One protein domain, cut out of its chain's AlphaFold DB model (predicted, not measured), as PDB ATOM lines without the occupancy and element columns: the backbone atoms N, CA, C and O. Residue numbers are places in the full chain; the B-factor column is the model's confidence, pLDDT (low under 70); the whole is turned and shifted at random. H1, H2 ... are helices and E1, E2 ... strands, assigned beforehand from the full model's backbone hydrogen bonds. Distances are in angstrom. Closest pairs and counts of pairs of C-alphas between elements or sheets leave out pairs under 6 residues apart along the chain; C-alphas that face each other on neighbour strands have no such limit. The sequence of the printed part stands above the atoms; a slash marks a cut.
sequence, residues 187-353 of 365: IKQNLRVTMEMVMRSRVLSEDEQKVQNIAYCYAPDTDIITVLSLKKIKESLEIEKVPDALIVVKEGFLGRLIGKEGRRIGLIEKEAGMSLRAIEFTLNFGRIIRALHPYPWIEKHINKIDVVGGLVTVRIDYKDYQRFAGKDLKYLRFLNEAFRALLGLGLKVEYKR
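Overview. This is residues 187 to 353 of the 365 residues of an uncharacterized protein of Thermoprotei archaeon (UniProt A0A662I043). Two lobes stand side by side, each with a small three-stranded sheet, and helices H6 and H9 lie between them, reaching both sheets. In the first lobe H2 and H4 cover one face of the sheet E1 E2 E3, and H1 reaches the opposite face; in the second, H8 packs on the strongly twisted sheet E4 E5 E6. The printed part has 167 residues, with nine named helices and six named strands in the order H1 H2 E1 H3 E2 H4 H5 E3 H6 H7 E4 E5 H8 H9 E6. Both sheets are mixed, as is the class, helices and strands; the whole is compact, with a radius of gyration of the C-alphas of 15.7 A and spans of 50 by 40 by 29 A.

Along the chain. H1, residues 187 to 200, begins at C-alpha 187 (184.038, 122.131, 136.873) and is 19.8 A long. H2 is 206 to 218, 18.7 A; E1 224 to 229; H3 231 to 237; E2 245 to 249; H4 254 to 258; H5 260 to 272, 19.4 A; E3 276 to 280; H6 286 to 292; H7 296 to 301; E4 302 to 308; E5 311 to 317, 18.8 A; H8 318 to 325; H9 327 to 343, 25.1 A. E6, 346 to 352, 20.2 A, ends at C-alpha 352 (175.940, 123.538, 107.633).

Arrangement. E1 and E2 are antiparallel, with N 228 and O 246 2.8 A apart; E2 and E3 are parallel, with N 247 and O 277 2.8 A apart. H2 touches H5, closest at C-alphas 215 and 268, 5.9 A, opposite ways at a steep tilt of 40 degrees. H6 is over E3, on the opposite face from H2. H9, the hub, touches H1, H3 and H8, the last only at the corner; C-alphas 237 and 330 of H3 and H9 are closest, 6.2 A. E4 and E5 form a hairpin, with N 313 and O 306 2.7 A apart; E5 and E6 are parallel, with N 314 and O 348 2.8 A apart. H6 and H7 form a helical hairpin, and both only graze this sheet. O i to N i+4 pairs are within hydrogen-bond range throughout H1, H2, H3, H4 and H6, but in 7 of 9 in H5, 2 of 4 in H8, 11 of 13 in H9 and 0 of 2 in H7, where 2 of 3 O i to N i+3 pairs are.

Size, cuts and confidence. The C-alphas of Cys 217 and Arg 353 are farthest apart, 50.2 A. The printed part has no cut and no long link. Residue 353 is under pLDDT 70.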
ATOM      1  N   ILE A 187     184.573 120.898 137.460       90.50
ATOM      2  CA  ILE A 187     184.038 122.131 136.873       90.50
ATOM      3  C   ILE A 187     182.718 121.867 136.136       90.50
ATOM      4  O   ILE A 187     181.804 122.684 136.246       90.50
ATOM      5  N   LYS A 188     182.556 120.724 135.451       87.81
ATOM      6  CA  LYS A 188     181.255 120.343 134.859       87.81
ATOM      7  C   LYS A 188     180.161 120.169 135.909       87.81
ATOM      8  O   LYS A 188     179.031 120.600 135.690       87.81
ATOM      9  N   GLN A 189     180.485 119.560 137.047       88.50
ATOM     10  CA  GLN A 189     179.538 119.426 138.152       88.50
ATOM     11  C   GLN A 189     179.145 120.797 138.712       88.50
ATOM     12  O   GLN A 189     177.954 121.076 138.869       88.50
ATOM     13  N   ASN A 190     180.127 121.670 138.945       91.06
ATOM     14  CA  ASN A 190     179.891 123.026 139.439       91.06
ATOM     15  C   ASN A 190     179.058 123.854 138.459       91.06
ATOM     16  O   ASN A 190     178.162 124.568 138.888       91.06
ATOM     17  N   LEU A 191     179.278 123.701 137.151       90.56
ATOM     18  CA  LEU A 191     178.478 124.354 136.118       90.56
ATOM     19  C   LEU A 191     176.987 124.012 136.245       90.56
ATOM     20  O   LEU A 191     176.151 124.911 136.192       90.56
ATOM     21  N   ARG A 192     176.647 122.732 136.453       91.19
ATOM     22  CA  ARG A 192     175.255 122.317 136.687       91.19
ATOM     23  C   ARG A 192     174.677 123.023 137.914       91.19
ATOM     24  O   ARG A 192     173.580 123.563 137.836       91.19
ATOM     25  N   VAL A 193     175.422 123.061 139.019       92.44
ATOM     26  CA  VAL A 193     174.992 123.746 140.251       92.44
ATOM     27  C   VAL A 193     174.787 125.244 140.010       92.44
ATOM     28  O   VAL A 193     173.756 125.782 140.394       92.44
ATOM     29  N   THR A 194     175.709 125.914 139.315       90.31
ATOM     30  CA  THR A 194     175.589 127.340 138.980       90.31
ATOM     31  C   THR A 194     174.335 127.624 138.158       90.31
ATOM     32  O   THR A 194     173.610 128.565 138.459       90.31
ATOM     33  N   MET A 195     174.033 126.803 137.152       90.56
ATOM     34  CA  MET A 195     172.823 126.984 136.346       90.56
ATOM     35  C   MET A 195     171.535 126.739 137.139       90.56
ATOM     36  O   MET A 195     170.539 127.422 136.911       90.56
ATOM     37  N   GLU A 196     171.551 125.799 138.087       94.00
ATOM     38  CA  GLU A 196     170.441 125.620 139.023       94.00
ATOM     39  C   GLU A 196     170.239 126.875 139.882       94.00
ATOM     40  O   GLU A 196     169.112 127.356 139.994       94.00
ATOM     41  N   MET A 197     171.318 127.449 140.426       92.56
ATOM     42  CA  MET A 197     171.257 128.695 141.197       92.56
ATOM     43  C   MET A 197     170.682 129.850 140.373       92.56
ATOM     44  O   MET A 197     169.806 130.544 140.872       92.56
ATOM     45  N   VAL A 198     171.107 130.003 139.111       90.50
ATOM     46  CA  VAL A 198     170.581 131.029 138.187       90.50
ATOM     47  C   VAL A 198     169.067 130.905 138.015       90.50
ATOM     48  O   VAL A 198     168.354 131.905 138.053       90.50
ATOM     49  N   MET A 199     168.551 129.684 137.849       94.56
ATOM     50  CA  MET A 199     167.107 129.470 137.720       94.56
ATOM     51  C   MET A 199     166.362 129.729 139.032       94.56
ATOM     52  O   MET A 199     165.289 130.321 138.998       94.56
ATOM     53  N   ARG A 200     166.925 129.323 140.178       95.31
ATOM     54  CA  ARG A 200     166.323 129.560 141.503       95.31
ATOM     55  C   ARG A 200     166.319 131.034 141.900       95.31
ATOM     56  O   ARG A 200     165.432 131.452 142.632       95.31
ATOM     57  N   SER A 201     167.297 131.814 141.439       92.94
ATOM     58  CA  SER A 201     167.390 133.249 141.727       92.94
ATOM     59  C   SER A 201     166.453 134.107 140.877       92.94
ATOM     60  O   SER A 201     166.437 135.326 141.033       92.94
ATOM     61  N   ARG A 202     165.702 133.510 139.942       93.44
ATOM     62  CA  ARG A 202     164.724 134.246 139.143       93.44
ATOM     63  C   ARG A 202     163.626 134.823 140.034       93.44
ATOM     64  O   ARG A 202     163.072 134.132 140.882       93.44
ATOM     65  N   VAL A 203     163.247 136.065 139.755       93.38
ATOM     66  CA  VAL A 203     162.013 136.643 140.293       93.38
ATOM     67  C   VAL A 203     160.839 136.042 139.524       93.38
ATOM     68  O   VAL A 203     160.762 136.193 138.302       93.38
ATOM     69  N   LEU A 204     159.962 135.327 140.227       96.44
ATOM     70  CA  LEU A 204     158.778 134.710 139.634       96.44
ATOM     71  C   LEU A 204     157.673 135.753 139.439       96.44
ATOM     72  O   LEU A 204     157.420 136.587 140.305       96.44
ATOM     73  N   SER A 205     156.999 135.688 138.297       96.88
ATOM     74  CA  SER A 205     155.747 136.410 138.064       96.88
ATOM     75  C   SER A 205     154.599 135.815 138.885       96.88
ATOM     76  O   SER A 205     154.679 134.677 139.346       96.88
ATOM     77  N   GLU A 206     153.496 136.555 139.026       96.50
ATOM     78  CA  GLU A 206     152.299 136.088 139.746       96.50
ATOM     79  C   GLU A 206     151.778 134.742 139.213       96.50
ATOM     80  O   GLU A 206     151.471 133.844 139.996       96.50
ATOM     81  N   ASP A 207     151.760 134.565 137.886       95.88
ATOM     82  CA  ASP A 207     151.371 133.305 137.238       95.88
ATOM     83  C   ASP A 207     152.319 132.152 137.611       95.88
ATOM     84  O   ASP A 207     151.876 131.047 137.929       95.88
ATOM     85  N   GLU A 208     153.633 132.396 137.592       98.25
ATOM     86  CA  GLU A 208     154.647 131.396 137.954       98.25
ATOM     87  C   GLU A 208     154.553 131.016 139.435       98.25
ATOM     88  O   GLU A 208     154.604 129.829 139.765       98.25
ATOM     89  N   GLN A 209     154.359 132.005 140.313       98.00
ATOM     90  CA  GLN A 209     154.192 131.795 141.748       98.00
ATOM     91  C   GLN A 209     152.909 131.016 142.051       98.00
ATOM     92  O   GLN A 209     152.931 130.093 142.865       98.00
ATOM     93  N   LYS A 210     151.804 131.330 141.363       97.88
ATOM     94  CA  LYS A 210     150.544 130.587 141.473       97.88
ATOM     95  C   LYS A 210     150.752 129.113 141.127       97.88
ATOM     96  O   LYS A 210     150.394 128.248 141.923       97.88
ATOM     97  N   VAL A 211     151.355 128.818 139.973       98.12
ATOM     98  CA  VAL A 211     151.631 127.432 139.550       98.12
ATOM     99  C   VAL A 211     152.555 126.727 140.544       98.12
ATOM    100  O   VAL A 211     152.305 125.575 140.890       98.12
ATOM    101  N   GLN A 212     153.596 127.406 141.036       98.00
ATOM    102  CA  GLN A 212     154.511 126.842 142.028       98.00
ATOM    103  C   GLN A 212     153.792 126.489 143.340       98.00
ATOM    104  O   GLN A 212     153.983 125.391 143.860       98.00
ATOM    105  N   ASN A 213     152.939 127.380 143.851       98.06
ATOM    106  CA  ASN A 213     152.193 127.161 145.091       98.06
ATOM    107  C   ASN A 213     151.228 125.974 144.962       98.06
ATOM    108  O   ASN A 213     151.242 125.080 145.804       98.06
ATOM    109  N   ILE A 214     150.455 125.918 143.871       98.19
ATOM    110  CA  ILE A 214     149.548 124.796 143.582       98.19
ATOM    111  C   ILE A 214     150.342 123.488 143.461       98.19
ATOM    112  O   ILE A 214     149.941 122.455 144.001       98.19
ATOM    113  N   ALA A 215     151.496 123.516 142.789       97.62
ATOM    114  CA  ALA A 215     152.347 122.340 142.661       97.62
ATOM    115  C   ALA A 215     152.816 121.813 144.025       97.62
ATOM    116  O   ALA A 215     152.790 120.602 144.237       97.62
ATOM    117  N   TYR A 216     153.160 122.690 144.974       97.75
ATOM    118  CA  TYR A 216     153.507 122.280 146.337       97.75
ATOM    119  C   TYR A 216     152.318 121.734 147.141       97.75
ATOM    120  O   TYR A 216     152.530 120.885 148.004       97.75
ATOM    121  N   CYS A 217     151.078 122.130 146.840       96.88
ATOM    122  CA  CYS A 217     149.894 121.527 147.461       96.88
ATOM    123  C   CYS A 217     149.705 120.056 147.048       96.88
ATOM    124  O   CYS A 217     149.418 119.208 147.891       96.88
ATOM    125  N   TYR A 218     149.887 119.733 145.762       96.50
ATOM    126  CA  TYR A 218     149.652 118.378 145.233       96.50
ATOM    127  C   TYR A 218     150.888 117.468 145.226       96.50
ATOM    128  O   TYR A 218     150.757 116.240 145.191       96.50
ATOM    129  N   ALA A 219     152.085 118.050 145.236       96.25
ATOM    130  CA  ALA A 219     153.362 117.346 145.227       96.25
ATOM    131  C   ALA A 219     154.360 117.997 146.211       96.25
ATOM    132  O   ALA A 219     155.414 118.470 145.790       96.25
ATOM    133  N   PRO A 220     154.069 118.016 147.527       94.94
ATOM    134  CA  PRO A 220     154.924 118.667 148.530       94.94
ATOM    135  C   PRO A 220     156.320 118.035 148.650       94.94
ATOM    136  O   PRO A 220     157.251 118.655 149.149       94.94
ATOM    137  N   ASP A 221     156.477 116.793 148.188       95.00
ATOM    138  CA  ASP A 221     157.724 116.033 148.186       95.00
ATOM    139  C   ASP A 221     158.598 116.277 146.939       95.00
ATOM    140  O   ASP A 221     159.638 115.622 146.775       95.00
ATOM    141  N   THR A 222     158.182 117.185 146.047       96.69
ATOM    142  CA  THR A 222     158.933 117.571 144.848       96.69
ATOM    143  C   THR A 222     159.873 118.751 145.113       96.69
ATOM    144  O   THR A 222     159.516 119.697 145.803       96.69
ATOM    145  N   ASP A 223     161.073 118.729 144.531       97.38
ATOM    146  CA  ASP A 223     162.017 119.853 144.595       97.38
ATOM    147  C   ASP A 223     161.914 120.663 143.294       97.38
ATOM    148  O   ASP A 223     162.461 120.277 142.254       97.38
ATOM    149  N   ILE A 224     161.138 121.751 143.336       98.12
ATOM    150  CA  ILE A 224     160.955 122.669 142.205       98.12
ATOM    151  C   ILE A 224     162.110 123.670 142.197       98.12
ATOM    152  O   ILE A 224     162.334 124.397 143.163       98.12
ATOM    153  N   ILE A 225     162.821 123.738 141.071       98.06
ATOM    154  CA  ILE A 225     163.870 124.733 140.829       98.06
ATOM    155  C   ILE A 225     163.226 126.068 140.454       98.06
ATOM    156  O   ILE A 225     163.533 127.088 141.059       98.06
ATOM    157  N   THR A 226     162.344 126.064 139.452       98.31
ATOM    158  CA  THR A 226     161.629 127.258 138.982       98.31
ATOM    159  C   THR A 226     160.396 126.862 138.173       98.31
ATOM    160  O   THR A 226     160.315 125.751 137.642       98.31
ATOM    161  N   VAL A 227     159.464 127.799 138.016       98.38
ATOM    162  CA  VAL A 227     158.398 127.742 137.011       98.38
ATOM    163  C   VAL A 227     158.638 128.852 135.990       98.38
ATOM    164  O   VAL A 227     159.066 129.940 136.359       98.38
ATOM    165  N   LEU A 228     158.424 128.563 134.707       98.19
ATOM    166  CA  LEU A 228     158.480 129.534 133.620       98.19
ATOM    167  C   LEU A 228     157.099 129.679 132.979       98.19
ATOM    168  O   LEU A 228     156.623 128.722 132.371       98.19
ATOM    169  N   SER A 229     156.500 130.867 133.044       97.50
ATOM    170  CA  SER A 229     155.286 131.185 132.287       97.50
ATOM    171  C   SER A 229     155.646 131.497 130.837       97.50
ATOM    172  O   SER A 229     156.528 132.302 130.539       97.50
ATOM    173  N   LEU A 230     154.955 130.836 129.918       97.38
ATOM    174  CA  LEU A 230     155.128 130.950 128.471       97.38
ATOM    175  C   LEU A 230     153.897 131.554 127.801       97.38
ATOM    176  O   LEU A 230     153.954 131.872 126.616       97.38
ATOM    177  N   LYS A 231     152.802 131.734 128.546       94.94
ATOM    178  CA  LYS A 231     151.494 132.165 128.045       94.94
ATOM    179  C   LYS A 231     151.578 133.435 127.191       94.94
ATOM    180  O   LYS A 231     151.191 133.418 126.029       94.94
ATOM    181  N   LYS A 232     152.213 134.492 127.708       94.69
ATOM    182  CA  LYS A 232     152.396 135.764 126.977       94.69
ATOM    183  C   LYS A 232     153.210 135.593 125.684       94.69
ATOM    184  O   LYS A 232     152.895 136.183 124.651       94.69
ATOM    185  N   ILE A 233     154.257 134.762 125.717       95.25
ATOM    186  CA  ILE A 233     155.123 134.497 124.554       95.25
ATOM    187  C   ILE A 233     154.350 133.683 123.505       95.25
ATOM    188  O   ILE A 233     154.413 133.965 122.311       95.25
ATOM    189  N   LYS A 234     153.588 132.689 123.962       95.12
ATOM    190  CA  LYS A 234     152.747 131.811 123.148       95.12
ATOM    191  C   LYS A 234     151.657 132.594 122.416       95.12
ATOM    192  O   LYS A 234     151.509 132.417 121.209       95.12
ATOM    193  N   GLU A 235     150.943 133.463 123.128       94.69
ATOM    194  CA  GLU A 235     149.881 134.317 122.584       94.69
ATOM    195  C   GLU A 235     150.438 135.323 121.570       94.69
ATOM    196  O   GLU A 235     149.944 135.399 120.450       94.69
ATOM    197  N   SER A 236     151.527 136.026 121.908       95.56
ATOM    198  CA  SER A 236     152.122 137.036 121.013       95.56
ATOM    199  C   SER A 236     152.682 136.469 119.702       95.56
ATOM    200  O   SER A 236     152.780 137.188 118.709       95.56
ATOM    201  N   LEU A 237     153.068 135.190 119.684       94.56
ATOM    202  CA  LEU A 237     153.566 134.509 118.487       94.56
ATOM    203  C   LEU A 237     152.508 133.623 117.809       94.56
ATOM    204  O   LEU A 237     152.788 133.075 116.738       94.56
ATOM    205  N   GLU A 238     151.313 133.500 118.394       93.69
ATOM    206  CA  GLU A 238     150.207 132.646 117.929       93.69
ATOM    207  C   GLU A 238     150.659 131.191 117.703       93.69
ATOM    208  O   GLU A 238     150.490 130.615 116.624       93.69
ATOM    209  N   ILE A 239     151.333 130.607 118.698       92.75
ATOM    210  CA  ILE A 239     151.854 129.237 118.611       92.75
ATOM    211  C   ILE A 239     150.949 128.282 119.381       92.75
ATOM    212  O   ILE A 239     150.740 128.407 120.585       92.75
ATOM    213  N   GLU A 240     150.472 127.254 118.692       88.56
ATOM    214  CA  GLU A 240     149.705 126.168 119.294       88.56
ATOM    215  C   GLU A 240     150.601 124.983 119.701       88.56
ATOM    216  O   GLU A 240     151.747 124.857 119.265       88.56
ATOM    217  N   LYS A 241     150.057 124.061 120.511       90.00
ATOM    218  CA  LYS A 241     150.691 122.776 120.897       90.00
ATOM    219  C   LYS A 241     151.991 122.897 121.715       90.00
ATOM    220  O   LYS A 241     152.773 121.945 121.798       90.00
ATOM    221  N   VAL A 242     152.182 124.039 122.371       94.88
ATOM    222  CA  VAL A 242     153.212 124.293 123.392       94.88
ATOM    223  C   VAL A 242     152.544 124.540 124.753       94.88
ATOM    224  O   VAL A 242     151.391 124.995 124.775       94.88
ATOM    225  N   PRO A 243     153.211 124.213 125.877       96.69
ATOM    226  CA  PRO A 243     152.645 124.436 127.207       96.69
ATOM    227  C   PRO A 243     152.498 125.933 127.510       96.69
ATOM    228  O   PRO A 243     153.220 126.761 126.955       96.69
ATOM    229  N   ASP A 244     151.590 126.262 128.423       97.69
ATOM    230  CA  ASP A 244     151.429 127.610 128.971       97.69
ATOM    231  C   ASP A 244     152.463 127.902 130.062       97.69
ATOM    232  O   ASP A 244     152.856 129.056 130.227       97.69
ATOM    233  N   ALA A 245     152.957 126.871 130.758       98.06
ATOM    234  CA  ALA A 245     154.110 126.989 131.644       98.06
ATOM    235  C   ALA A 245     154.992 125.728 131.669       98.06
ATOM    236  O   ALA A 245     154.535 124.598 131.469       98.06
ATOM    237  N   LEU A 246     156.283 125.933 131.932       98.50
ATOM    238  CA  LEU A 246     157.281 124.885 132.134       98.50
ATOM    239  C   LEU A 246     157.690 124.842 133.612       98.50
ATOM    240  O   LEU A 246     158.221 125.818 134.133       98.50
ATOM    241  N   ILE A 247     157.504 123.699 134.267       98.44
ATOM    242  CA  ILE A 247     158.013 123.435 135.614       98.44
ATOM    243  C   ILE A 247     159.369 122.738 135.493       98.44
ATOM    244  O   ILE A 247     159.491 121.676 134.879       98.44
ATOM    245  N   VAL A 248     160.400 123.325 136.089       98.44
ATOM    246  CA  VAL A 248     161.733 122.727 136.157       98.44
ATOM    247  C   VAL A 248     161.936 122.192 137.563       98.44
ATOM    248  O   VAL A 248     161.873 122.944 138.534       98.44
ATOM    249  N   VAL A 249     162.191 120.892 137.675       98.19
ATOM    250  CA  VAL A 249     162.465 120.225 138.950       98.19
ATOM    251  C   VAL A 249     163.897 119.726 139.011       98.19
ATOM    252  O   VAL A 249     164.560 119.530 137.985       98.19
ATOM    253  N   LYS A 250     164.370 119.488 140.228       97.12
ATOM    254  CA  LYS A 250     165.649 118.827 140.455       97.12
ATOM    255  C   LYS A 250     165.636 117.407 139.892       97.12
ATOM    256  O   LYS A 250     164.618 116.716 139.896       97.12
ATOM    257  N   GLU A 251     166.789 116.976 139.402       94.25
ATOM    258  CA  GLU A 251     167.009 115.616 138.913       94.25
ATOM    259  C   GLU A 251     166.603 114.572 139.971       94.25
ATOM    260  O   GLU A 251     167.002 114.674 141.132       94.25
ATOM    261  N   GLY A 252     165.776 113.596 139.579       95.25
ATOM    262  CA  GLY A 252     165.216 112.566 140.457       95.25
ATOM    263  C   GLY A 252     163.840 112.892 141.056       95.25
ATOM    264  O   GLY A 252     163.243 112.026 141.698       95.25
ATOM    265  N   PHE A 253     163.307 114.102 140.856       97.00
ATOM    266  CA  PHE A 253     162.032 114.532 141.453       97.00
ATOM    267  C   PHE A 253     160.862 114.588 140.463       97.00
ATOM    268  O   PHE A 253     159.712 114.698 140.887       97.00
ATOM    269  N   LEU A 254     161.094 114.438 139.153       96.81
ATOM    270  CA  LEU A 254     160.026 114.563 138.151       96.81
ATOM    271  C   LEU A 254     158.898 113.548 138.342       96.81
ATOM    272  O   LEU A 254     157.729 113.902 138.204       96.81
ATOM    273  N   GLY A 255     159.224 112.313 138.728       95.88
ATOM    274  CA  GLY A 255     158.213 111.295 139.026       95.88
ATOM    275  C   GLY A 255     157.265 111.698 140.164       95.88
ATOM    276  O   GLY A 255     156.081 111.369 140.115       95.88
ATOM    277  N   ARG A 256     157.757 112.462 141.151       95.75
ATOM    278  CA  ARG A 256     156.963 112.948 142.292       95.75
ATOM    279  C   ARG A 256     155.991 114.044 141.870       95.75
ATOM    280  O   ARG A 256     154.844 114.032 142.308       95.75
ATOM    281  N   LEU A 257     156.422 114.940 140.982       97.12
ATOM    282  CA  LEU A 257     155.561 115.979 140.421       97.12
ATOM    283  C   LEU A 257     154.491 115.400 139.482       97.12
ATOM    284  O   LEU A 257     153.329 115.787 139.558       97.12
ATOM    285  N   ILE A 258     154.864 114.462 138.603       96.69
ATOM    286  CA  ILE A 258     153.932 113.857 137.635       96.69
ATOM    287  C   ILE A 258     152.909 112.960 138.352       96.69
ATOM    288  O   ILE A 258     151.710 113.022 138.067       96.69
ATOM    289  N   GLY A 259     153.367 112.150 139.311       93.50
ATOM    290  CA  GLY A 259     152.554 111.138 139.980       93.50
ATOM    291  C   GLY A 259     152.224 109.937 139.082       93.50
ATOM    292  O   GLY A 259     152.494 109.922 137.880       93.50
ATOM    293  N   LYS A 260     151.618 108.896 139.667       93.06
ATOM    294  CA  LYS A 260     151.195 107.701 138.918       93.06
ATOM    295  C   LYS A 260     150.211 108.102 137.814       93.06
ATOM    296  O   LYS A 260     149.244 108.806 138.096       93.06
ATOM    297  N   GLU A 261     150.476 107.676 136.578       91.31
ATOM    298  CA  GLU A 261     149.651 107.973 135.388       91.31
ATOM    299  C   GLU A 261     149.442 109.477 135.113       91.31
ATOM    300  O   GLU A 261     148.490 109.852 134.438       91.31
ATOM    301  N   GLY A 262     150.300 110.361 135.637       92.50
ATOM    302  CA  GLY A 262     150.140 111.808 135.445       92.50
ATOM    303  C   GLY A 262     149.045 112.451 136.300       92.50
ATOM    304  O   GLY A 262     148.689 113.604 136.066       92.50
ATOM    305  N   ARG A 263     148.508 111.747 137.307       95.00
ATOM    306  CA  ARG A 263     147.407 112.267 138.136       95.00
ATOM    307  C   ARG A 263     147.745 113.577 138.844       95.00
ATOM    308  O   ARG A 263     146.896 114.458 138.892       95.00
ATOM    309  N   ARG A 264     148.957 113.713 139.398       95.94
ATOM    310  CA  ARG A 264     149.337 114.916 140.163       95.94
ATOM    311  C   ARG A 264     149.470 116.121 139.241       95.94
ATOM    312  O   ARG A 264     148.824 117.129 139.492       95.94
ATOM    313  N   ILE A 265     150.223 115.992 138.145       96.62
ATOM    314  CA  ILE A 265     150.355 117.089 137.177       96.62
ATOM    315  C   ILE A 265     149.000 117.476 136.570       96.62
ATOM    316  O   ILE A 265     148.729 118.663 136.460       96.62
ATOM    317  N   GLY A 266     148.106 116.515 136.307       97.00
ATOM    318  CA  GLY A 266     146.758 116.807 135.809       97.00
ATOM    319  C   GLY A 266     145.873 117.581 136.799       97.00
ATOM    320  O   GLY A 266     145.101 118.442 136.385       97.00
ATOM    321  N   LEU A 267     145.994 117.322 138.109       97.50
ATOM    322  CA  LEU A 267     145.311 118.124 139.137       97.50
ATOM    323  C   LEU A 267     145.860 119.554 139.189       97.50
ATOM    324  O   LEU A 267     145.082 120.504 139.231       97.50
ATOM    325  N   ILE A 268     147.187 119.699 139.109       97.81
ATOM    326  CA  ILE A 268     147.856 121.005 139.069       97.81
ATOM    327  C   ILE A 268     147.414 121.785 137.821       97.81
ATOM    328  O   ILE A 268     147.060 122.954 137.938       97.81
ATOM    329  N   GLU A 269     147.371 121.154 136.643       97.50
ATOM    330  CA  GLU A 269     146.881 121.766 135.396       97.50
ATOM    331  C   GLU A 269     145.434 122.253 135.532       97.50
ATOM    332  O   GLU A 269     145.120 123.389 135.163       97.50
ATOM    333  N   LYS A 270     144.558 121.414 136.102       97.44
ATOM    334  CA  LYS A 270     143.137 121.725 136.291       97.44
ATOM    335  C   LYS A 270     142.928 122.932 137.208       97.44
ATOM    336  O   LYS A 270     142.106 123.786 136.890       97.44
ATOM    337  N   GLU A 271     143.646 123.002 138.327       97.62
ATOM    338  CA  GLU A 271     143.518 124.106 139.285       97.62
ATOM    339  C   GLU A 271     144.217 125.385 138.804       97.62
ATOM    340  O   GLU A 271     143.700 126.492 138.973       97.62
ATOM    341  N   ALA A 272     145.372 125.252 138.148       96.06
ATOM    342  CA  ALA A 272     146.070 126.392 137.567       96.06
ATOM    343  C   ALA A 272     145.289 127.005 136.393       96.06
ATOM    344  O   ALA A 272     145.389 128.216 136.170       96.06
ATOM    345  N   GLY A 273     144.509 126.189 135.670       95.94
ATOM    346  CA  GLY A 273     143.845 126.577 134.426       95.94
ATOM    347  C   GLY A 273     144.842 126.754 133.278       95.94
ATOM    348  O   GLY A 273     144.669 127.636 132.440       95.94
ATOM    349  N   MET A 274     145.923 125.970 133.283       96.19
ATOM    350  CA  MET A 274     147.059 126.095 132.366       96.19
ATOM    351  C   MET A 274     147.506 124.714 131.891       96.19
ATOM    352  O   MET A 274     147.513 123.769 132.675       96.19
ATOM    353  N   SER A 275     147.944 124.606 130.636       96.06
ATOM    354  CA  SER A 275     148.676 123.427 130.169       96.06
ATOM    355  C   SER A 275     150.121 123.490 130.655       96.06
ATOM    356  O   SER A 275     150.844 124.451 130.380       96.06
ATOM    357  N   LEU A 276     150.566 122.454 131.356       97.19
ATOM    358  CA  LEU A 276     151.865 122.408 132.008       97.19
ATOM    359  C   LEU A 276     152.738 121.327 131.376       97.19
ATOM    360  O   LEU A 276     152.294 120.244 130.998       97.19
ATOM    361  N   ARG A 277     154.038 121.597 131.287       97.12
ATOM    362  CA  ARG A 277     155.045 120.552 131.074       97.12
ATOM    363  C   ARG A 277     156.070 120.615 132.181       97.12
ATOM    364  O   ARG A 277     156.389 121.692 132.671       97.12
ATOM    365  N   ALA A 278     156.610 119.461 132.541       97.38
ATOM    366  CA  ALA A 278     157.642 119.363 133.554       97.38
ATOM    367  C   ALA A 278     158.894 118.676 133.006       97.38
ATOM    368  O   ALA A 278     158.797 117.741 132.208       97.38
ATOM    369  N   ILE A 279     160.063 119.138 133.446       97.62
ATOM    370  CA  ILE A 279     161.358 118.540 133.110       97.62
ATOM    371  C   ILE A 279     162.260 118.451 134.335       97.62
ATOM    372  O   ILE A 279     162.206 119.294 135.228       97.62
ATOM    373  N   GLU A 280     163.154 117.467 134.325       97.00
ATOM    374  CA  GLU A 280     164.313 117.456 135.216       97.00
ATOM    375  C   GLU A 280     165.418 118.329 134.645       97.00
ATOM    376  O   GLU A 280     165.777 118.206 133.465       97.00
ATOM    377  N   PHE A 281     166.001 119.166 135.497       96.00
ATOM    378  CA  PHE A 281     167.154 119.945 135.101       96.00
ATOM    379  C   PHE A 281     168.403 119.070 134.956       96.00
ATOM    380  O   PHE A 281     168.850 118.413 135.893       96.00
ATOM    381  N   THR A 282     168.991 119.112 133.761       93.31
ATOM    382  CA  THR A 282     170.292 118.523 133.425       93.31
ATOM    383  C   THR A 282     171.010 119.469 132.459       93.31
ATOM    384  O   THR A 282     170.376 120.344 131.869       93.31
ATOM    385  N   LEU A 283     172.309 119.265 132.215       90.56
ATOM    386  CA  LEU A 283     173.043 120.025 131.187       90.56
ATOM    387  C   LEU A 283     172.641 119.650 129.743       90.56
ATOM    388  O   LEU A 283     173.132 120.251 128.790       90.56
ATOM    389  N   ASN A 284     171.740 118.677 129.553       91.38
ATOM    390  CA  ASN A 284     171.184 118.360 128.242       91.38
ATOM    391  C   ASN A 284     170.019 119.304 127.901       91.38
ATOM    392  O   ASN A 284     168.845 119.002 128.138       91.38
ATOM    393  N   PHE A 285     170.352 120.428 127.271       93.31
ATOM    394  CA  PHE A 285     169.384 121.427 126.809       93.31
ATOM    395  C   PHE A 285     168.405 120.912 125.736       93.31
ATOM    396  O   PHE A 285     167.366 121.536 125.514       93.31
ATOM    397  N   GLY A 286     168.677 119.763 125.103       94.50
ATOM    398  CA  GLY A 286     167.746 119.112 124.174       94.50
ATOM    399  C   GLY A 286     166.400 118.784 124.827       94.50
ATOM    400  O   GLY A 286     165.352 118.975 124.207       94.50
ATOM    401  N   ARG A 287     166.410 118.444 126.126       93.81
ATOM    402  CA  ARG A 287     165.195 118.188 126.917       93.81
ATOM    403  C   ARG A 287     164.304 119.424 127.039       93.81
ATOM    404  O   ARG A 287     163.083 119.301 126.972       93.81
ATOM    405  N   ILE A 288     164.907 120.608 127.166       96.12
ATOM    406  CA  ILE A 288     164.182 121.885 127.204       96.12
ATOM    407  C   ILE A 288     163.525 122.134 125.845       96.12
ATOM    408  O   ILE A 288     162.327 122.392 125.781       96.12
ATOM    409  N   ILE A 289     164.270 121.973 124.745       96.38
ATOM    410  CA  ILE A 289     163.712 122.137 123.394       96.38
ATOM    411  C   ILE A 289     162.572 121.148 123.157       96.38
ATOM    412  O   ILE A 289     161.514 121.548 122.685       96.38
ATOM    413  N   ARG A 290     162.735 119.876 123.520       95.81
ATOM    414  CA  ARG A 290     161.673 118.870 123.399       95.81
ATOM    415  C   ARG A 290     160.417 119.250 124.182       95.81
ATOM    416  O   ARG A 290     159.307 119.030 123.693       95.81
ATOM    417  N   ALA A 291     160.580 119.808 125.379       96.25
ATOM    418  CA  ALA A 291     159.469 120.256 126.205       96.25
ATOM    419  C   ALA A 291     158.797 121.521 125.660       96.25
ATOM    420  O   ALA A 291     157.600 121.688 125.856       96.25
ATOM    421  N   LEU A 292     159.511 122.384 124.944       96.75
ATOM    422  CA  LEU A 292     158.988 123.679 124.504       96.75
ATOM    423  C   LEU A 292     158.583 123.731 123.031       96.75
ATOM    424  O   LEU A 292     157.779 124.571 122.647       96.75
ATOM    425  N   HIS A 293     159.115 122.852 122.190       96.19
ATOM    426  CA  HIS A 293     158.851 122.882 120.758       96.19
ATOM    427  C   HIS A 293     157.488 122.233 120.423       96.19
ATOM    428  O   HIS A 293     157.155 121.189 120.999       96.19
ATOM    429  N   PRO A 294     156.722 122.769 119.444       94.00
ATOM    430  CA  PRO A 294     155.438 122.189 119.019       94.00
ATOM    431  C   PRO A 294     155.549 120.745 118.512       94.00
ATOM    432  O   PRO A 294     154.602 119.966 118.585       94.00
ATOM    433  N   TYR A 295     156.727 120.382 118.001       92.81
ATOM    434  CA  TYR A 295     157.074 119.032 117.564       92.81
ATOM    435  C   TYR A 295     158.139 118.449 118.501       92.81
ATOM    436  O   TYR A 295     159.323 118.698 118.264       92.81
ATOM    437  N   PRO A 296     157.775 117.670 119.541       87.62
ATOM    438  CA  PRO A 296     158.730 117.190 120.551       87.62
ATOM    439  C   PRO A 296     159.878 116.347 119.979       87.62
ATOM    440  O   PRO A 296     160.991 116.330 120.491       87.62
ATOM    441  N   TRP A 297     159.620 115.652 118.876       90.31
ATOM    442  CA  TRP A 297     160.586 114.803 118.189       90.31
ATOM    443  C   TRP A 297     161.643 115.582 117.393       90.31
ATOM    444  O   TRP A 297     162.575 114.961 116.881       90.31
ATOM    445  N   ILE A 298     161.537 116.918 117.321       89.25
ATOM    446  CA  ILE A 298     162.552 117.773 116.694       89.25
ATOM    447  C   ILE A 298     163.930 117.583 117.332       89.25
ATOM    448  O   ILE A 298     164.938 117.751 116.657       89.25
ATOM    449  N   GLU A 299     163.974 117.177 118.606       89.62
ATOM    450  CA  GLU A 299     165.208 116.868 119.330       89.62
ATOM    451  C   GLU A 299     166.092 115.873 118.558       89.62
ATOM    452  O   GLU A 299     167.308 116.025 118.536       89.62
ATOM    453  N   LYS A 300     165.493 114.919 117.826       89.06
ATOM    454  CA  LYS A 300     166.219 113.925 117.012       89.06
ATOM    455  C   LYS A 300     166.957 114.522 115.807       89.06
ATOM    456  O   LYS A 300     167.829 113.867 115.251       89.06
ATOM    457  N   HIS A 301     166.590 115.733 115.392       89.56
ATOM    458  CA  HIS A 301     167.210 116.458 114.280       89.56
ATOM    459  C   HIS A 301     168.315 117.415 114.741       89.56
ATOM    460  O   HIS A 301     168.948 118.072 113.918       89.56
ATOM    461  N   ILE A 302     168.552 117.502 116.053       92.50
ATOM    462  CA  ILE A 302     169.627 118.302 116.630       92.50
ATOM    463  C   ILE A 302     170.912 117.485 116.601       92.50
ATOM    464  O   ILE A 302     171.056 116.513 117.336       92.50
ATOM    465  N   ASN A 303     171.870 117.892 115.766       92.00
ATOM    466  CA  ASN A 303     173.185 117.256 115.719       92.00
ATOM    467  C   ASN A 303     173.980 117.543 116.997       92.00
ATOM    468  O   ASN A 303     174.723 116.688 117.471       92.00
ATOM    469  N   LYS A 304     173.880 118.775 117.514       93.12
ATOM    470  CA  LYS A 304     174.588 119.209 118.722       93.12
ATOM    471  C   LYS A 304     173.899 120.407 119.369       93.12
ATOM    472  O   LYS A 304     173.423 121.292 118.664       93.12
ATOM    473  N   ILE A 305     173.917 120.464 120.695       94.69
ATOM    474  CA  ILE A 305     173.515 121.632 121.481       94.69
ATOM    475  C   ILE A 305     174.586 121.930 122.527       94.69
ATOM    476  O   ILE A 305     175.064 121.014 123.183       94.69
ATOM    477  N   ASP A 306     175.002 123.187 122.631       93.81
ATOM    478  CA  ASP A 306     176.081 123.619 123.528       93.81
ATOM    479  C   ASP A 306     175.930 125.115 123.837       93.81
ATOM    480  O   ASP A 306     175.290 125.832 123.072       93.81
ATOM    481  N   VAL A 307     176.522 125.616 124.920       91.62
ATOM    482  CA  VAL A 307     176.569 127.057 125.208       91.62
ATOM    483  C   VAL A 307     177.902 127.606 124.735       91.62
ATOM    484  O   VAL A 307     178.926 127.322 125.339       91.62
ATOM    485  N   VAL A 308     177.896 128.407 123.670       89.81
ATOM    486  CA  VAL A 308     179.101 128.954 123.026       89.81
ATOM    487  C   VAL A 308     178.952 130.464 122.897       89.81
ATOM    488  O   VAL A 308     177.928 130.950 122.420       89.81
ATOM    489  N   GLY A 309     179.961 131.225 123.328       82.62
ATOM    490  CA  GLY A 309     179.933 132.690 123.221       82.62
ATOM    491  C   GLY A 309     178.790 133.354 124.005       82.62
ATOM    492  O   GLY A 309     178.338 134.432 123.627       82.62
ATOM    493  N   GLY A 310     178.294 132.701 125.063       81.00
ATOM    494  CA  GLY A 310     177.154 133.170 125.861       81.00
ATOM    495  C   GLY A 310     175.777 132.933 125.232       81.00
ATOM    496  O   GLY A 310     174.797 133.542 125.649       81.00
ATOM    497  N   LEU A 311     175.687 132.058 124.226       89.00
ATOM    498  CA  LEU A 311     174.433 131.674 123.581       89.00
ATOM    499  C   LEU A 311     174.285 130.157 123.583       89.00
ATOM    500  O   LEU A 311     175.239 129.433 123.292       89.00
ATOM    501  N   VAL A 312     173.068 129.672 123.814       93.38
ATOM    502  CA  VAL A 312     172.713 128.284 123.517       93.38
ATOM    503  C   VAL A 312     172.734 128.130 122.000       93.38
ATOM    504  O   VAL A 312     171.925 128.715 121.286       93.38
ATOM    505  N   THR A 313     173.698 127.377 121.490       94.50
ATOM    506  CA  THR A 313     173.907 127.137 120.066       94.50
ATOM    507  C   THR A 313     173.397 125.754 119.701       94.50
ATOM    508  O   THR A 313     173.923 124.741 120.162       94.50
ATOM    509  N   VAL A 314     172.391 125.714 118.834       95.81
ATOM    510  CA  VAL A 314     171.800 124.489 118.297       95.81
ATOM    511  C   VAL A 314     172.328 124.275 116.887       95.81
ATOM    512  O   VAL A 314     172.138 125.119 116.014       95.81
ATOM    513  N   ARG A 315     172.992 123.146 116.652       94.50
ATOM    514  CA  ARG A 315     173.476 122.741 115.332       94.50
ATOM    515  C   ARG A 315     172.521 121.730 114.722       94.50
ATOM    516  O   ARG A 315     172.291 120.680 115.321       94.50
ATOM    517  N   ILE A 316     172.003 122.055 113.543       93.94
ATOM    518  CA  ILE A 316     171.073 121.220 112.774       93.94
ATOM    519  C   ILE A 316     171.501 121.131 111.308       93.94
ATOM    520  O   ILE A 316     172.183 122.018 110.783       93.94
ATOM    521  N   ASP A 317     171.063 120.083 110.615       91.00
ATOM    522  CA  ASP A 317     171.213 119.996 109.167       91.00
ATOM    523  C   ASP A 317     170.378 121.087 108.475       91.00
ATOM    524  O   ASP A 317     169.261 121.404 108.889       91.00
ATOM    525  N   TYR A 318     170.870 121.620 107.349       88.12
ATOM    526  CA  TYR A 318     170.153 122.660 106.591       88.12
ATOM    527  C   TYR A 318     168.719 122.258 106.205       88.12
ATOM    528  O   TYR A 318     167.815 123.090 106.224       88.12
ATOM    529  N   LYS A 319     168.502 120.976 105.889       89.19
ATOM    530  CA  LYS A 319     167.185 120.417 105.535       89.19
ATOM    531  C   LYS A 319     166.170 120.494 106.683       89.19
ATOM    532  O   LYS A 319     164.976 120.600 106.427       89.19
ATOM    533  N   ASP A 320     166.646 120.464 107.927       90.75
ATOM    534  CA  ASP A 320     165.811 120.434 109.128       90.75
ATOM    535  C   ASP A 320     165.598 121.842 109.713       90.75
ATOM    536  O   ASP A 320     164.728 122.036 110.565       90.75
ATOM    537  N   TYR A 321     166.322 122.851 109.206       91.81
ATOM    538  CA  TYR A 321     166.241 124.236 109.678       91.81
ATOM    539  C   TYR A 321     164.830 124.806 109.642       91.81
ATOM    540  O   TYR A 321     164.341 125.297 110.655       91.81
ATOM    541  N   GLN A 322     164.151 124.715 108.497       91.25
ATOM    542  CA  GLN A 322     162.826 125.317 108.347       91.25
ATOM    543  C   GLN A 322     161.808 124.697 109.308       91.25
ATOM    544  O   GLN A 322     160.932 125.378 109.837       91.25
ATOM    545  N   ARG A 323     161.950 123.397 109.563       91.62
ATOM    546  CA  ARG A 323     161.104 122.659 110.492       91.62
ATOM    547  C   ARG A 323     161.346 123.072 111.942       91.62
ATOM    548  O   ARG A 323     160.387 123.201 112.695       91.62
ATOM    549  N   PHE A 324     162.612 123.246 112.314       94.81
ATOM    550  CA  PHE A 324     163.012 123.692 113.646       94.81
ATOM    551  C   PHE A 324     162.595 125.144 113.900       94.81
ATOM    552  O   PHE A 324     162.085 125.481 114.962       94.81
ATOM    553  N   ALA A 325     162.811 126.022 112.923       94.25
ATOM    554  CA  ALA A 325     162.553 127.445 113.086       94.25
ATOM    555  C   ALA A 325     161.059 127.796 113.013       94.25
ATOM    556  O   ALA A 325     160.620 128.760 113.644       94.25
ATOM    557  N   GLY A 326     160.282 127.005 112.271       93.31
ATOM    558  CA  GLY A 326     158.879 127.283 111.990       93.31
ATOM    559  C   GLY A 326     158.689 128.384 110.947       93.31
ATOM    560  O   GLY A 326     159.631 129.063 110.526       93.31
ATOM    561  N   LYS A 327     157.434 128.566 110.519       91.56
ATOM    562  CA  LYS A 327     157.049 129.662 109.621       91.56
ATOM    563  C   LYS A 327     157.379 131.006 110.286       91.56
ATOM    564  O   LYS A 327     157.160 131.155 111.486       91.56
ATOM    565  N   ASP A 328     157.951 131.937 109.523       90.88
ATOM    566  CA  ASP A 328     158.357 133.274 109.988       90.88
ATOM    567  C   ASP A 328     159.247 133.253 111.249       90.88
ATOM    568  O   ASP A 328     159.250 134.184 112.055       90.88
ATOM    569  N   LEU A 329     159.998 132.158 111.436       94.56
ATOM    570  CA  LEU A 329     160.860 131.902 112.595       94.56
ATOM    571  C   LEU A 329     160.111 131.889 113.941       94.56
ATOM    572  O   LEU A 329     160.740 132.049 114.989       94.56
ATOM    573  N   LYS A 330     158.783 131.701 113.941       95.50
ATOM    574  CA  LYS A 330     157.947 131.760 115.150       95.50
ATOM    575  C   LYS A 330     158.450 130.815 116.249       95.50
ATOM    576  O   LYS A 330     158.600 131.241 117.391       95.50
ATOM    577  N   TYR A 331     158.789 129.566 115.918       96.56
ATOM    578  CA  TYR A 331     159.249 128.590 116.919       96.56
ATOM    579  C   TYR A 331     160.639 128.934 117.450       96.56
ATOM    580  O   TYR A 331     160.884 128.826 118.648       96.56
ATOM    581  N   LEU A 332     161.533 129.411 116.580       95.81
ATOM    582  CA  LEU A 332     162.853 129.879 116.997       95.81
ATOM    583  C   LEU A 332     162.750 131.084 117.943       95.81
ATOM    584  O   LEU A 332     163.433 131.111 118.964       95.81
ATOM    585  N   ARG A 333     161.879 132.053 117.636       96.94
ATOM    586  CA  ARG A 333     161.622 133.219 118.499       96.94
ATOM    587  C   ARG A 333     161.060 132.791 119.852       96.94
ATOM    588  O   ARG A 333     161.574 133.231 120.872       96.94
ATOM    589  N   PHE A 334     160.086 131.881 119.863       97.62
ATOM    590  CA  PHE A 334     159.514 131.330 121.093       97.62
ATOM    591  C   PHE A 334     160.569 130.659 121.972       97.62
ATOM    592  O   PHE A 334     160.682 130.973 123.156       97.62
ATOM    593  N   LEU A 335     161.382 129.775 121.387       97.25
ATOM    594  CA  LEU A 335     162.460 129.120 122.117       97.25
ATOM    595  C   LEU A 335     163.491 130.141 122.617       97.25
ATOM    596  O   LEU A 335     163.903 130.052 123.767       97.25
ATOM    597  N   ASN A 336     163.887 131.123 121.804       96.44
ATOM    598  CA  ASN A 336     164.825 132.163 122.231       96.44
ATOM    599  C   ASN A 336     164.317 132.935 123.458       96.44
ATOM    600  O   ASN A 336     165.070 133.087 124.416       96.44
ATOM    601  N   GLU A 337     163.059 133.382 123.453       96.44
ATOM    602  CA  GLU A 337     162.478 134.082 124.606       96.44
ATOM    603  C   GLU A 337     162.389 133.171 125.835       96.44
ATOM    604  O   GLU A 337     162.740 133.588 126.937       96.44
ATOM    605  N   ALA A 338     162.026 131.898 125.654       96.69
ATOM    606  CA  ALA A 338     161.986 130.941 126.753       96.69
ATOM    607  C   ALA A 338     163.376 130.674 127.362       96.69
ATOM    608  O   ALA A 338     163.515 130.639 128.581       96.69
ATOM    609  N   PHE A 339     164.421 130.522 126.541       95.38
ATOM    610  CA  PHE A 339     165.798 130.338 127.015       95.38
ATOM    611  C   PHE A 339     166.339 131.590 127.720       95.38
ATOM    612  O   PHE A 339     167.000 131.464 128.755       95.38
ATOM    613  N   ARG A 340     166.006 132.788 127.221       93.06
ATOM    614  CA  ARG A 340     166.360 134.058 127.872       93.06
ATOM    615  C   ARG A 340     165.688 134.187 129.229       93.06
ATOM    616  O   ARG A 340     166.369 134.473 130.206       93.06
ATOM    617  N   ALA A 341     164.387 133.922 129.295       93.25
ATOM    618  CA  ALA A 341     163.632 133.986 130.539       93.25
ATOM    619  C   ALA A 341     164.085 132.917 131.546       93.25
ATOM    620  O   ALA A 341     164.138 133.188 132.741       93.25
ATOM    621  N   LEU A 342     164.441 131.712 131.083       94.12
ATOM    622  CA  LEU A 342     164.833 130.609 131.959       94.12
ATOM    623  C   LEU A 342     166.268 130.709 132.477       94.12
ATOM    624  O   LEU A 342     166.501 130.465 133.655       94.12
ATOM    625  N   LEU A 343     167.223 131.000 131.592       90.62
ATOM    626  CA  LEU A 343     168.658 130.855 131.857       90.62
ATOM    627  C   LEU A 343     169.443 132.163 131.698       90.62
ATOM    628  O   LEU A 343     170.653 132.161 131.906       90.62
ATOM    629  N   GLY A 344     168.803 133.249 131.255       87.81
ATOM    630  CA  GLY A 344     169.498 134.478 130.863       87.81
ATOM    631  C   GLY A 344     170.281 134.351 129.548       87.81
ATOM    632  O   GLY A 344     171.010 135.267 129.176       87.81
ATOM    633  N   LEU A 345     170.139 133.234 128.822       89.19
ATOM    634  CA  LEU A 345     170.900 132.939 127.605       89.19
ATOM    635  C   LEU A 345     170.021 133.043 126.360       89.19
ATOM    636  O   LEU A 345     168.927 132.491 126.310       89.19
ATOM    637  N   GLY A 346     170.530 133.692 125.314       90.06
ATOM    638  CA  GLY A 346     169.895 133.666 123.995       90.06
ATOM    639  C   GLY A 346     170.075 132.324 123.282       90.06
ATOM    640  O   GLY A 346     170.985 131.556 123.599       90.06
ATOM    641  N   LEU A 347     169.240 132.075 122.275       93.62
ATOM    642  CA  LEU A 347     169.307 130.893 121.418       93.62
ATOM    643  C   LEU A 347     169.791 131.274 120.014       93.62
ATOM    644  O   LEU A 347     169.260 132.187 119.382       93.62
ATOM    645  N   LYS A 348     170.772 130.537 119.497       92.69
ATOM    646  CA  LYS A 348     171.289 130.654 118.130       92.69
ATOM    647  C   LYS A 348     171.190 129.306 117.432       92.69
ATOM    648  O   LYS A 348     171.513 128.276 118.016       92.69
ATOM    649  N   VAL A 349     170.812 129.317 116.158       94.06
ATOM    650  CA  VAL A 349     170.824 128.119 115.313       94.06
ATOM    651  C   VAL A 349     171.938 128.236 114.283       94.06
ATOM    652  O   VAL A 349     172.026 129.225 113.560       94.06
ATOM    653  N   GLU A 350     172.786 127.217 114.209       92.38
ATOM    654  CA  GLU A 350     173.808 127.064 113.180       92.38
ATOM    655  C   GLU A 350     173.442 125.882 112.287       92.38
ATOM    656  O   GLU A 350     173.099 124.803 112.767       92.38
ATOM    657  N   TYR A 351     173.551 126.063 110.976       86.50
ATOM    658  CA  TYR A 351     173.362 124.982 110.021       86.50
ATOM    659  C   TYR A 351     174.515 124.945 109.030       86.50
ATOM    660  O   TYR A 351     174.963 125.972 108.519       86.50
ATOM    661  N   LYS A 352     174.995 123.739 108.730       74.94
ATOM    662  CA  LYS A 352     175.940 123.538 107.633       74.94
ATOM    663  C   LYS A 352     175.135 123.325 106.358       74.94
ATOM    664  O   LYS A 352     174.387 122.354 106.243       74.94
ATOM    665  N   ARG A 353     175.292 124.215 105.373       61.38
ATOM    666  CA  ARG A 353     174.956 123.847 103.993       61.38
ATOM    667  C   ARG A 353     175.940 122.753 103.605       61.38
ATOM    668  O   ARG A 353     177.143 122.989 103.638       61.38
TER     669      ARG A 353